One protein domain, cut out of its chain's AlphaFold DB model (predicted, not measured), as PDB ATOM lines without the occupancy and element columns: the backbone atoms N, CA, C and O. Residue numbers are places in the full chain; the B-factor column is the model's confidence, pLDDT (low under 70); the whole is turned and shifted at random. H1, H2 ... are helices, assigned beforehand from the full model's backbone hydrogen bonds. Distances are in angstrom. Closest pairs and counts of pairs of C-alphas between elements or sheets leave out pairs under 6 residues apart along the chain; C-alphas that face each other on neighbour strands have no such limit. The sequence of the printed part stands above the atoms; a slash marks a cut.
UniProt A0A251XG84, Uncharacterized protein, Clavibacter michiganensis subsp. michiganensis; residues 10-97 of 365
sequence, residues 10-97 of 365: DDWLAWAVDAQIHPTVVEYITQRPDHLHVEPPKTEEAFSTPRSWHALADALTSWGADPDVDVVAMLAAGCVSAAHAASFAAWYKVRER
ATOM      1  N   ASP A  10     413.211 317.043 333.272       82.38
ATOM      2  CA  ASP A  10     412.820 316.756 331.892       82.38
ATOM      3  C   ASP A  10     413.426 315.432 331.408       82.38
ATOM      4  O   ASP A  10     412.713 314.596 330.857       82.38
ATOM      5  N   ASP A  11     414.710 315.186 331.699       87.38
ATOM      6  CA  ASP A  11     415.371 313.930 331.314       87.38
ATOM      7  C   ASP A  11     414.821 312.743 332.110       87.38
ATOM      8  O   ASP A  11     414.668 311.648 331.569       87.38
ATOM      9  N   TRP A  12     414.515 312.936 333.398       89.81
ATOM     10  CA  TRP A  12     413.931 311.878 334.218       89.81
ATOM     11  C   TRP A  12     412.520 311.523 333.758       89.81
ATOM     12  O   TRP A  12     412.209 310.342 333.654       89.81
ATOM     13  N   LEU A  13     411.688 312.520 333.444       79.50
ATOM     14  CA  LEU A  13     410.350 312.303 332.898       79.50
ATOM     15  C   LEU A  13     410.425 311.634 331.522       79.50
ATOM     16  O   LEU A  13     409.693 310.678 331.285       79.50
ATOM     17  N   ALA A  14     411.350 312.053 330.651       78.50
ATOM     18  CA  ALA A  14     411.577 311.415 329.356       78.50
ATOM     19  C   ALA A  14     412.067 309.961 329.483       78.50
ATOM     20  O   ALA A  14     411.656 309.111 328.706       78.50
ATOM     21  N   TRP A  15     412.906 309.644 330.471       88.75
ATOM     22  CA  TRP A  15     413.321 308.266 330.754       88.75
ATOM     23  C   TRP A  15     412.202 307.429 331.392       88.75
ATOM     24  O   TRP A  15     412.052 306.248 331.079       88.75
ATOM     25  N   ALA A  16     411.406 308.029 332.282       80.06
ATOM     26  CA  ALA A  16     410.327 307.360 333.009       80.06
ATOM     27  C   ALA A  16     409.266 306.762 332.069       80.06
ATOM     28  O   ALA A  16     408.656 305.745 332.397       80.06
ATOM     29  N   VAL A  17     409.105 307.375 330.892       57.53
ATOM     30  CA  VAL A  17     408.330 306.897 329.736       57.53
ATOM     31  C   VAL A  17     408.816 305.502 329.324       57.53
ATOM     32  O   VAL A  17     408.098 304.514 329.488       57.53
ATOM     33  N   ASP A  18     410.066 305.384 328.874       62.59
ATOM     34  CA  ASP A  18     410.631 304.117 328.394       62.59
ATOM     35  C   ASP A  18     410.726 303.061 329.504       62.59
ATOM     36  O   ASP A  18     410.544 301.869 329.260       62.59
ATOM     37  N   ALA A  19     410.975 303.501 330.740       73.88
ATOM     38  CA  ALA A  19     411.087 302.637 331.910       73.88
ATOM     39  C   ALA A  19     409.738 302.203 332.509       73.88
ATOM     40  O   ALA A  19     409.734 301.404 333.441       73.88
ATOM     41  N   GLN A  20     408.607 302.690 331.979       74.31
ATOM     42  CA  GLN A  20     407.257 302.311 332.415       74.31
ATOM     43  C   GLN A  20     407.002 302.591 333.907       74.31
ATOM     44  O   GLN A  20     406.385 301.796 334.619       74.31
ATOM     45  N   ILE A  21     407.488 303.735 334.392       86.44
ATOM     46  CA  ILE A  21     407.308 304.159 335.785       86.44
ATOM     47  C   ILE A  21     405.821 304.362 336.089       86.44
ATOM     48  O   ILE A  21     405.075 304.924 335.289       86.44
ATOM     49  N   HIS A  22     405.394 303.935 337.281       81.88
ATOM     50  CA  HIS A  22     404.003 304.002 337.725       81.88
ATOM     51  C   HIS A  22     403.377 305.403 337.502       81.88
ATOM     52  O   HIS A  22     403.888 306.389 338.054       81.88
ATOM     53  N   PRO A  23     402.233 305.516 336.789       76.31
ATOM     54  CA  PRO A  23     401.694 306.798 336.317       76.31
ATOM     55  C   PRO A  23     401.459 307.842 337.411       76.31
ATOM     56  O   PRO A  23     401.731 309.022 337.225       76.31
ATOM     57  N   THR A  24     401.006 307.413 338.591       81.44
ATOM     58  CA  THR A  24     400.751 308.312 339.731       81.44
ATOM     59  C   THR A  24     402.010 309.042 340.207       81.44
ATOM     60  O   THR A  24     401.921 310.190 340.635       81.44
ATOM     61  N   VAL A  25     403.184 308.407 340.125       90.25
ATOM     62  CA  VAL A  25     404.451 309.052 340.503       90.25
ATOM     63  C   VAL A  25     404.869 310.054 339.432       90.25
ATOM     64  O   VAL A  25     405.249 311.175 339.761       90.25
ATOM     65  N   VAL A  26     404.743 309.682 338.156       81.56
ATOM     66  CA  VAL A  26     405.055 310.563 337.020       81.56
ATOM     67  C   VAL A  26     404.192 311.826 337.058       81.56
ATOM     68  O   VAL A  26     404.711 312.937 336.955       81.56
ATOM     69  N   GLU A  27     402.885 311.677 337.274       76.19
ATOM     70  CA  GLU A  27     401.948 312.800 337.344       76.19
ATOM     71  C   GLU A  27     402.252 313.734 338.519       76.19
ATOM     72  O   GLU A  27     402.282 314.952 338.351       76.19
ATOM     73  N   TYR A  28     402.555 313.177 339.694       85.50
ATOM     74  CA  TYR A  28     402.938 313.988 340.843       85.50
ATOM     75  C   TYR A  28     404.215 314.794 340.584       85.50
ATOM     76  O   TYR A  28     404.245 315.991 340.859       85.50
ATOM     77  N   ILE A  29     405.257 314.166 340.032       90.00
ATOM     78  CA  ILE A  29     406.529 314.842 339.735       90.00
ATOM     79  C   ILE A  29     406.369 315.881 338.628       90.00
ATOM     80  O   ILE A  29     407.024 316.916 338.668       90.00
ATOM     81  N   THR A  30     405.445 315.665 337.695       80.62
ATOM     82  CA  THR A  30     405.085 316.678 336.695       80.62
ATOM     83  C   THR A  30     404.508 317.935 337.360       80.62
ATOM     84  O   THR A  30     404.854 319.048 336.973       80.62
ATOM     85  N   GLN A  31     403.664 317.781 338.388       76.44
ATOM     86  CA  GLN A  31     403.073 318.908 339.125       76.44
ATOM     87  C   GLN A  31     404.019 319.522 340.169       76.44
ATOM     88  O   GLN A  31     403.892 320.698 340.507       76.44
ATOM     89  N   ARG A  32     404.943 318.722 340.711       84.06
ATOM     90  CA  ARG A  32     405.918 319.098 341.745       84.06
ATOM     91  C   ARG A  32     407.338 318.740 341.298       84.06
ATOM     92  O   ARG A  32     407.972 317.871 341.904       84.06
ATOM     93  N   PRO A  33     407.853 319.381 340.233       88.12
ATOM     94  CA  PRO A  33     409.165 319.054 339.675       88.12
ATOM     95  C   PRO A  33     410.298 319.294 340.682       88.12
ATOM     96  O   PRO A  33     411.291 318.566 340.704       88.12
ATOM     97  N   ASP A  34     410.116 320.263 341.579       88.94
ATOM     98  CA  ASP A  34     411.010 320.580 342.690       88.94
ATOM     99  C   ASP A  34     411.137 319.443 343.719       88.94
ATOM    100  O   ASP A  34     412.118 319.388 344.457       88.94
ATOM    101  N   HIS A  35     410.203 318.488 343.740       95.31
ATOM    102  CA  HIS A  35     410.239 317.360 344.668       95.31
ATOM    103  C   HIS A  35     411.062 316.157 344.167       95.31
ATOM    104  O   HIS A  35     411.292 315.216 344.941       95.31
ATOM    105  N   LEU A  36     411.526 316.160 342.910       94.12
ATOM    106  CA  LEU A  36     412.272 315.037 342.323       94.12
ATOM    107  C   LEU A  36     413.589 314.756 343.059       94.12
ATOM    108  O   LEU A  36     413.981 313.597 343.213       94.12
ATOM    109  N   HIS A  37     414.272 315.804 343.516       93.69
ATOM    110  CA  HIS A  37     415.574 315.687 344.158       93.69
ATOM    111  C   HIS A  37     415.718 316.685 345.305       93.69
ATOM    112  O   HIS A  37     415.450 317.871 345.142       93.69
ATOM    113  N   VAL A  38     416.226 316.211 346.440       91.25
ATOM    114  CA  VAL A  38     416.702 317.048 347.547       91.25
ATOM    115  C   VAL A  38     418.143 316.692 347.869       91.25
ATOM    116  O   VAL A  38     418.572 315.555 347.669       91.25
ATOM    117  N   GLU A  39     418.896 317.671 348.369       87.50
ATOM    118  CA  GLU A  39     420.248 317.421 348.861       87.50
ATOM    119  C   GLU A  39     420.223 316.374 349.987       87.50
ATOM    120  O   GLU A  39     419.320 316.404 350.832       87.50
ATOM    121  N   PRO A  40     421.197 315.450 350.012       86.06
ATOM    122  CA  PRO A  40     421.250 314.415 351.024       86.06
ATOM    123  C   PRO A  40     421.368 315.037 352.427       86.06
ATOM    124  O   PRO A  40     422.194 315.933 352.649       86.06
ATOM    125  N   PRO A  41     420.558 314.572 353.390       85.38
ATOM    126  CA  PRO A  41     420.623 315.044 354.762       85.38
ATOM    127  C   PRO A  41     421.928 314.598 355.435       85.38
ATOM    128  O   PRO A  41     422.626 313.689 354.986       85.38
ATOM    129  N   LYS A  42     422.272 315.247 356.552       84.00
ATOM    130  CA  LYS A  42     423.448 314.880 357.370       84.00
ATOM    131  C   LYS A  42     423.190 313.677 358.288       84.00
ATOM    132  O   LYS A  42     424.094 313.242 358.997       84.00
ATOM    133  N   THR A  43     421.955 313.199 358.306       84.12
ATOM    134  CA  THR A  43     421.393 312.151 359.158       84.12
ATOM    135  C   THR A  43     421.031 310.928 358.315       84.12
ATOM    136  O   THR A  43     420.758 311.058 357.124       84.12
ATOM    137  N   GLU A  44     421.031 309.733 358.917       78.19
ATOM    138  CA  GLU A  44     420.528 308.512 358.265       78.19
ATOM    139  C   GLU A  44     418.995 308.546 358.206       78.19
ATOM    140  O   GLU A  44     418.302 308.064 359.100       78.19
ATOM    141  N   GLU A  45     418.461 309.146 357.149       83.31
ATOM    142  CA  GLU A  45     417.033 309.141 356.837       83.31
ATOM    143  C   GLU A  45     416.806 309.024 355.325       83.31
ATOM    144  O   GLU A  45     417.689 309.328 354.519       83.31
ATOM    145  N   ALA A  46     415.616 308.562 354.931       86.38
ATOM    146  CA  ALA A  46     415.233 308.521 353.524       86.38
ATOM    147  C   ALA A  46     415.153 309.944 352.958       86.38
ATOM    148  O   ALA A  46     414.615 310.856 353.589       86.38
ATOM    149  N   PHE A  47     415.655 310.133 351.741       92.44
ATOM    150  CA  PHE A  47     415.622 311.416 351.052       92.44
ATOM    151  C   PHE A  47     415.262 311.233 349.580       92.44
ATOM    152  O   PHE A  47     415.469 310.176 348.985       92.44
ATOM    153  N   SER A  48     414.663 312.270 349.004       96.56
ATOM    154  CA  SER A  48     414.067 312.203 347.674       96.56
ATOM    155  C   SER A  48     415.122 312.347 346.582       96.56
ATOM    156  O   SER A  48     415.871 313.319 346.541       96.56
ATOM    157  N   THR A  49     415.151 311.380 345.678       95.44
ATOM    158  CA  THR A  49     416.012 311.314 344.501       95.44
ATOM    159  C   THR A  49     415.238 310.678 343.342       95.44
ATOM    160  O   THR A  49     414.280 309.935 343.576       95.44
ATOM    161  N   PRO A  50     415.688 310.845 342.088       95.19
ATOM    162  CA  PRO A  50     415.157 310.097 340.947       95.19
ATOM    163  C   PRO A  50     414.993 308.588 341.195       95.19
ATOM    164  O   PRO A  50     414.000 307.978 340.800       95.19
ATOM    165  N   ARG A  51     415.959 307.978 341.895       94.06
ATOM    166  CA  ARG A  51     415.948 306.546 342.215       94.06
ATOM    167  C   ARG A  51     414.919 306.196 343.287       94.06
ATOM    168  O   ARG A  51     414.295 305.145 343.196       94.06
ATOM    169  N   SER A  52     414.738 307.039 344.299       96.75
ATOM    170  CA  SER A  52     413.757 306.771 345.352       96.75
ATOM    171  C   SER A  52     412.318 306.921 344.856       96.75
ATOM    172  O   SER A  52     411.447 306.165 345.270       96.75
ATOM    173  N   TRP A  53     412.067 307.858 343.934       97.12
ATOM    174  CA  TRP A  53     410.770 307.984 343.264       97.12
ATOM    175  C   TRP A  53     410.465 306.781 342.369       97.12
ATOM    176  O   TRP A  53     409.342 306.285 342.381       97.12
ATOM    177  N   HIS A  54     411.469 306.251 341.666       95.62
ATOM    178  CA  HIS A  54     411.346 304.969 340.965       95.62
ATOM    179  C   HIS A  54     411.033 303.816 341.936       95.62
ATOM    180  O   HIS A  54     410.105 303.058 341.686       95.62
ATOM    181  N   ALA A  55     411.708 303.725 343.085       96.44
ATOM    182  CA  ALA A  55     411.404 302.691 344.079       96.44
ATOM    183  C   ALA A  55     409.955 302.775 344.604       96.44
ATOM    184  O   ALA A  55     409.290 301.750 344.746       96.44
ATOM    185  N   LEU A  56     409.438 303.989 344.833       97.50
ATOM    186  CA  LEU A  56     408.027 304.194 345.177       97.50
ATOM    187  C   LEU A  56     407.096 303.730 344.050       97.50
ATOM    188  O   LEU A  56     406.071 303.105 344.310       97.50
ATOM    189  N   ALA A  57     407.450 304.025 342.800       92.50
ATOM    190  CA  ALA A  57     406.685 303.582 341.646       92.50
ATOM    191  C   ALA A  57     406.621 302.050 341.554       92.50
ATOM    192  O   ALA A  57     405.530 301.507 341.397       92.50
ATOM    193  N   ASP A  58     407.743 301.354 341.739       92.38
ATOM    194  CA  ASP A  58     407.785 299.887 341.769       92.38
ATOM    195  C   ASP A  58     406.931 299.311 342.897       92.38
ATOM    196  O   ASP A  58     406.222 298.319 342.702       92.38
ATOM    197  N   ALA A  59     406.962 299.941 344.074       93.94
ATOM    198  CA  ALA A  59     406.154 299.531 345.213       93.94
ATOM    199  C   ALA A  59     404.650 299.670 344.927       93.94
ATOM    200  O   ALA A  59     403.885 298.751 345.216       93.94
ATOM    201  N   LEU A  60     404.230 300.779 344.308       87.50
ATOM    202  CA  LEU A  60     402.840 301.000 343.898       87.50
ATOM    203  C   LEU A  60     402.402 300.009 342.810       87.50
ATOM    204  O   LEU A  60     401.340 299.404 342.932       87.50
ATOM    205  N   THR A  61     403.239 299.779 341.794       83.88
ATOM    206  CA  THR A  61     402.976 298.781 340.745       83.88
ATOM    207  C   THR A  61     402.832 297.380 341.335       83.88
ATOM    208  O   THR A  61     401.915 296.646 340.974       83.88
ATOM    209  N   SER A  62     403.715 297.014 342.266       83.06
ATOM    210  CA  SER A  62     403.709 295.697 342.914       83.06
ATOM    211  C   SER A  62     402.504 295.497 343.830       83.06
ATOM    212  O   SER A  62     402.033 294.371 343.973       83.06
ATOM    213  N   TRP A  63     401.999 296.569 344.449       86.06
ATOM    214  CA  TRP A  63     400.794 296.512 345.277       86.06
ATOM    215  C   TRP A  63     399.546 296.171 344.453       86.06
ATOM    216  O   TRP A  63     398.682 295.417 344.903       86.06
ATOM    217  N   GLY A  64     399.469 296.690 343.227       73.25
ATOM    218  CA  GLY A  64     398.345 296.482 342.323       73.25
ATOM    219  C   GLY A  64     397.281 297.574 342.439       73.25
ATOM    220  O   GLY A  64     397.578 298.730 342.737       73.25
ATOM    221  N   ALA A  65     396.033 297.225 342.125       66.81
ATOM    222  CA  ALA A  65     394.976 298.214 341.953       66.81
ATOM    223  C   ALA A  65     394.552 298.861 343.283       66.81
ATOM    224  O   ALA A  65     394.149 298.178 344.220       66.81
ATOM    225  N   ASP A  66     394.598 300.190 343.281       63.25
ATOM    226  CA  ASP A  66     393.952 301.104 344.222       63.25
ATOM    227  C   ASP A  66     394.309 300.949 345.713       63.25
ATOM    228  O   ASP A  66     393.463 300.613 346.544       63.25
ATOM    229  N   PRO A  67     395.580 301.202 346.086       77.69
ATOM    230  CA  PRO A  67     395.940 301.328 347.491       77.69
ATOM    231  C   PRO A  67     395.185 302.495 348.143       77.69
ATOM    232  O   PRO A  67     395.169 303.611 347.617       77.69
ATOM    233  N   ASP A  68     394.628 302.235 349.326       79.00
ATOM    234  CA  ASP A  68     394.106 303.261 350.234       79.00
ATOM    235  C   ASP A  68     395.188 304.317 350.545       79.00
ATOM    236  O   ASP A  68     396.388 304.026 350.533       79.00
ATOM    237  N   VAL A  69     394.772 305.542 350.866       81.75
ATOM    238  CA  VAL A  69     395.653 306.662 351.207       81.75
ATOM    239  C   VAL A  69     396.638 306.309 352.323       81.75
ATOM    240  O   VAL A  69     397.795 306.721 352.253       81.75
ATOM    241  N   ASP A  70     396.224 305.508 353.308       86.31
ATOM    242  CA  ASP A  70     397.098 305.080 354.406       86.31
ATOM    243  C   ASP A  70     398.210 304.141 353.909       86.31
ATOM    244  O   ASP A  70     399.365 304.243 354.334       86.31
ATOM    245  N   VAL A  71     397.896 303.275 352.939       91.88
ATOM    246  CA  VAL A  71     398.883 302.418 352.267       91.88
ATOM    247  C   VAL A  71     399.826 303.266 351.423       91.88
ATOM    248  O   VAL A  71     401.042 303.096 351.506       91.88
ATOM    249  N   VAL A  72     399.297 304.213 350.647       92.00
ATOM    250  CA  VAL A  72     400.117 305.120 349.833       92.00
ATOM    251  C   VAL A  72     401.074 305.930 350.702       92.00
ATOM    252  O   VAL A  72     402.254 306.042 350.371       92.00
ATOM    253  N   ALA A  73     400.597 306.453 351.832       92.44
ATOM    254  CA  ALA A  73     401.421 307.180 352.788       92.44
ATOM    255  C   ALA A  73     402.551 306.302 353.346       92.44
ATOM    256  O   ALA A  73     403.698 306.744 353.409       92.44
ATOM    257  N   MET A  74     402.243 305.051 353.698       95.81
ATOM    258  CA  MET A  74     403.221 304.085 354.200       95.81
ATOM    259  C   MET A  74     404.290 303.741 353.152       95.81
ATOM    260  O   MET A  74     405.482 303.805 353.455       95.81
ATOM    261  N   LEU A  75     403.890 303.445 351.909       96.62
ATOM    262  CA  LEU A  75     404.820 303.152 350.812       96.62
ATOM    263  C   LEU A  75     405.709 304.360 350.487       96.62
ATOM    264  O   LEU A  75     406.924 304.218 350.332       96.62
ATOM    265  N   ALA A  76     405.123 305.560 350.432       96.62
ATOM    266  CA  ALA A  76     405.854 306.792 350.166       96.62
ATOM    267  C   ALA A  76     406.874 307.098 351.269       96.62
ATOM    268  O   ALA A  76     408.025 307.405 350.959       96.62
ATOM    269  N   ALA A  77     406.494 306.952 352.541       95.62
ATOM    270  CA  ALA A  77     407.384 307.187 353.677       95.62
ATOM    271  C   ALA A  77     408.587 306.228 353.718       95.62
ATOM    272  O   ALA A  77     409.636 306.590 354.245       95.62
ATOM    273  N   GLY A  78     408.454 305.025 353.149       94.62
ATOM    274  CA  GLY A  78     409.556 304.067 353.027       94.62
ATOM    275  C   GLY A  78     410.530 304.357 351.880       94.62
ATOM    276  O   GLY A  78     411.621 303.793 351.857       94.62
ATOM    277  N   CYS A  79     410.154 305.219 350.932       96.69
ATOM    278  CA  CYS A  79     410.932 305.461 349.719       96.69
ATOM    279  C   CYS A  79     411.526 306.870 349.678       96.69
ATOM    280  O   CYS A  79     412.720 307.022 349.442       96.69
ATOM    281  N   VAL A  80     410.709 307.904 349.886       97.06
ATOM    282  CA  VAL A  80     411.090 309.314 349.697       97.06
ATOM    283  C   VAL A  80     411.207 310.047 351.034       97.06
ATOM    284  O   VAL A  80     410.850 309.512 352.081       97.06
ATOM    285  N   SER A  81     411.695 311.294 351.021       95.62
ATOM    286  CA  SER A  81     411.772 312.101 352.251       95.62
ATOM    287  C   SER A  81     410.405 312.233 352.930       95.62
ATOM    288  O   SER A  81     409.388 312.357 352.242       95.62
ATOM    289  N   ALA A  82     410.379 312.310 354.262       92.69
ATOM    290  CA  ALA A  82     409.137 312.399 355.034       92.69
ATOM    291  C   ALA A  82     408.217 313.555 354.582       92.69
ATOM    292  O   ALA A  82     407.006 313.378 354.453       92.69
ATOM    293  N   ALA A  83     408.789 314.725 354.272       92.25
ATOM    294  CA  ALA A  83     408.033 315.878 353.779       92.25
ATOM    295  C   ALA A  83     407.395 315.622 352.399       92.25
ATOM    296  O   ALA A  83     406.229 315.962 352.173       92.25
ATOM    297  N   HIS A  84     408.133 314.989 351.480       97.06
ATOM    298  CA  HIS A  84     407.606 314.643 350.158       97.06
ATOM    299  C   HIS A  84     406.599 313.495 350.229       97.06
ATOM    300  O   HIS A  84     405.626 313.529 349.485       97.06
ATOM    301  N   ALA A  85     406.778 312.533 351.139       94.69
ATOM    302  CA  ALA A  85     405.816 311.461 351.381       94.69
ATOM    303  C   ALA A  85     404.474 312.016 351.878       94.69
ATOM    304  O   ALA A  85     403.427 311.680 351.328       94.69
ATOM    305  N   ALA A  86     404.503 312.926 352.857       89.38
ATOM    306  CA  ALA A  86     403.303 313.601 353.345       89.38
ATOM    307  C   ALA A  86     402.610 314.414 352.237       89.38
ATOM    308  O   ALA A  86     401.392 314.339 352.079       89.38
ATOM    309  N   SER A  87     403.389 315.147 351.435       87.38
ATOM    310  CA  SER A  87     402.870 315.925 350.302       87.38
ATOM    311  C   SER A  87     402.267 315.032 349.211       87.38
ATOM    312  O   SER A  87     401.197 315.342 348.694       87.38
ATOM    313  N   PHE A  88     402.906 313.900 348.906       91.88
ATOM    314  CA  PHE A  88     402.427 312.915 347.937       91.88
ATOM    315  C   PHE A  88     401.131 312.252 348.400       91.88
ATOM    316  O   PHE A  88     400.175 312.196 347.636       91.88
ATOM    317  N   ALA A  89     401.054 311.820 349.661       88.56
ATOM    318  CA  ALA A  89     399.845 311.225 350.228       88.56
ATOM    319  C   ALA A  89     398.673 312.222 350.270       88.56
ATOM    320  O   ALA A  89     397.541 311.880 349.926       88.56
ATOM    321  N   ALA A  90     398.940 313.478 350.642       80.62
ATOM    322  CA  ALA A  90     397.932 314.533 350.618       80.62
ATOM    323  C   ALA A  90     397.448 314.824 349.190       80.62
ATOM    324  O   ALA A  90     396.245 314.926 348.960       80.62
ATOM    325  N   TRP A  91     398.369 314.910 348.229       85.75
ATOM    326  CA  TRP A  91     398.029 315.076 346.819       85.75
ATOM    327  C   TRP A  91     397.215 313.893 346.285       85.75
ATOM    328  O   TRP A  91     396.178 314.113 345.668       85.75
ATOM    329  N   TYR A  92     397.608 312.655 346.598       83.25
ATOM    330  CA  TYR A  92     396.895 311.437 346.206       83.25
ATOM    331  C   TYR A  92     395.441 311.455 346.697       83.25
ATOM    332  O   TYR A  92     394.518 311.208 345.928       83.25
ATOM    333  N   LYS A  93     395.227 311.873 347.951       76.12
ATOM    334  CA  LYS A  93     393.893 312.047 348.544       76.12
ATOM    335  C   LYS A  93     393.045 313.121 347.854       76.12
ATOM    336  O   LYS A  93     391.825 312.997 347.793       76.12
ATOM    337  N   VAL A  94     393.662 314.219 347.419       64.06
ATOM    338  CA  VAL A  94     392.956 315.343 346.776       64.06
ATOM    339  C   VAL A  94     392.683 315.060 345.300       64.06
ATOM    340  O   VAL A  94     391.646 315.482 344.796       64.06
ATOM    341  N   ARG A  95     393.552 314.300 344.623       63.91
ATOM    342  CA  ARG A  95     393.393 313.886 343.222       63.91
ATOM    343  C   ARG A  95     392.077 313.150 342.973       63.91
ATOM    344  O   ARG A  95     391.442 313.393 341.957       63.91
ATOM    345  N   GLU A  96     391.619 312.332 343.916       54.88
ATOM    346  CA  GLU A  96     390.301 311.683 343.820       54.88
ATOM    347  C   GLU A  96     389.126 312.659 344.003       54.88
ATOM    348  O   GLU A  96     388.048 312.447 343.454       54.88
ATOM    349  N   ARG A  97     389.329 313.760 344.739       54.78
ATOM    350  CA  ARG A  97     388.287 314.749 345.071       54.78
ATOM    351  C   ARG A  97     388.143 315.880 344.060       54.78
ATOM    352  O   ARG A  97     387.121 316.561 344.070       54.78
TER     353      ARG A  97
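Overview. This is residues 10 to 97 of the 365 residues of an uncharacterized protein of Clavibacter michiganensis subsp. michiganensis (UniProt A0A251XG84). Five helices stack in three tiers, with H1 alone at one end, H2 and H3 side by side in the middle, and H4 and H5 side by side at the other end. A long loop, residues 32 to 49, runs out along the longest axis between H2 and H3. The printed part has 88 residues with five named helices, H1 to H5 in order, and no named strand; the class is all helix. It is compact, with a radius of gyration of the C-alphas of 12.2 A and spans of 35 by 29 by 23 A.

Along the chain. H1 is residues 10 to 18, beginning at C-alpha 10 (412.820, 316.756, 331.892). H2 is residues 23 to 31. H3, residues 50 to 63, is 20.2 A long. H4, residues 69 to 79, is 15.4 A long. H5, residues 82 to 95, is 19.7 A long and ends at C-alpha 95 (393.393, 313.886, 343.222).

Arrangement. H1 and H2, a helical hairpin, only just touch, with 3 pairs of C-alphas within 8 A; the closest C-alphas, of Leu 13 and Val 26, are 6.9 A apart. H3 touches H2 with residues 53 to 57 alone, closest at the C-alphas of Val 25 and Ala 57, 6.0 A, at a tilt of 36 degrees, only just steep. H3 and H4 touch at Ser 52 and Cys 79, their closest C-alphas, 5.4 A, at a steep tilt of 41 degrees, opposite ways. H4 and H5 touch at a shallow tilt of 32 degrees, opposite ways; their closest C-alphas, of Ala 76 and Ala 85, are 4.8 A apart. H2 and H5 are close but not clearly touching, about perpendicular at 76 degrees. H1 is apart from H4 and H5. Every O i to N i+4 pair is within hydrogen-bond range in H2, H3, H4 and H5; in H1, 4 of 5 are.

Size, cuts and confidence. The two C-alphas farthest apart, of Lys 42 and Arg 97, are 37.3 A apart. The printed part has no cut. The link from H2 to H3 is long, 18 residues. The mean pLDDT of the printed part is 85.4; residues 17 to 18, 65 to 66 and 94 to 97 are under 70.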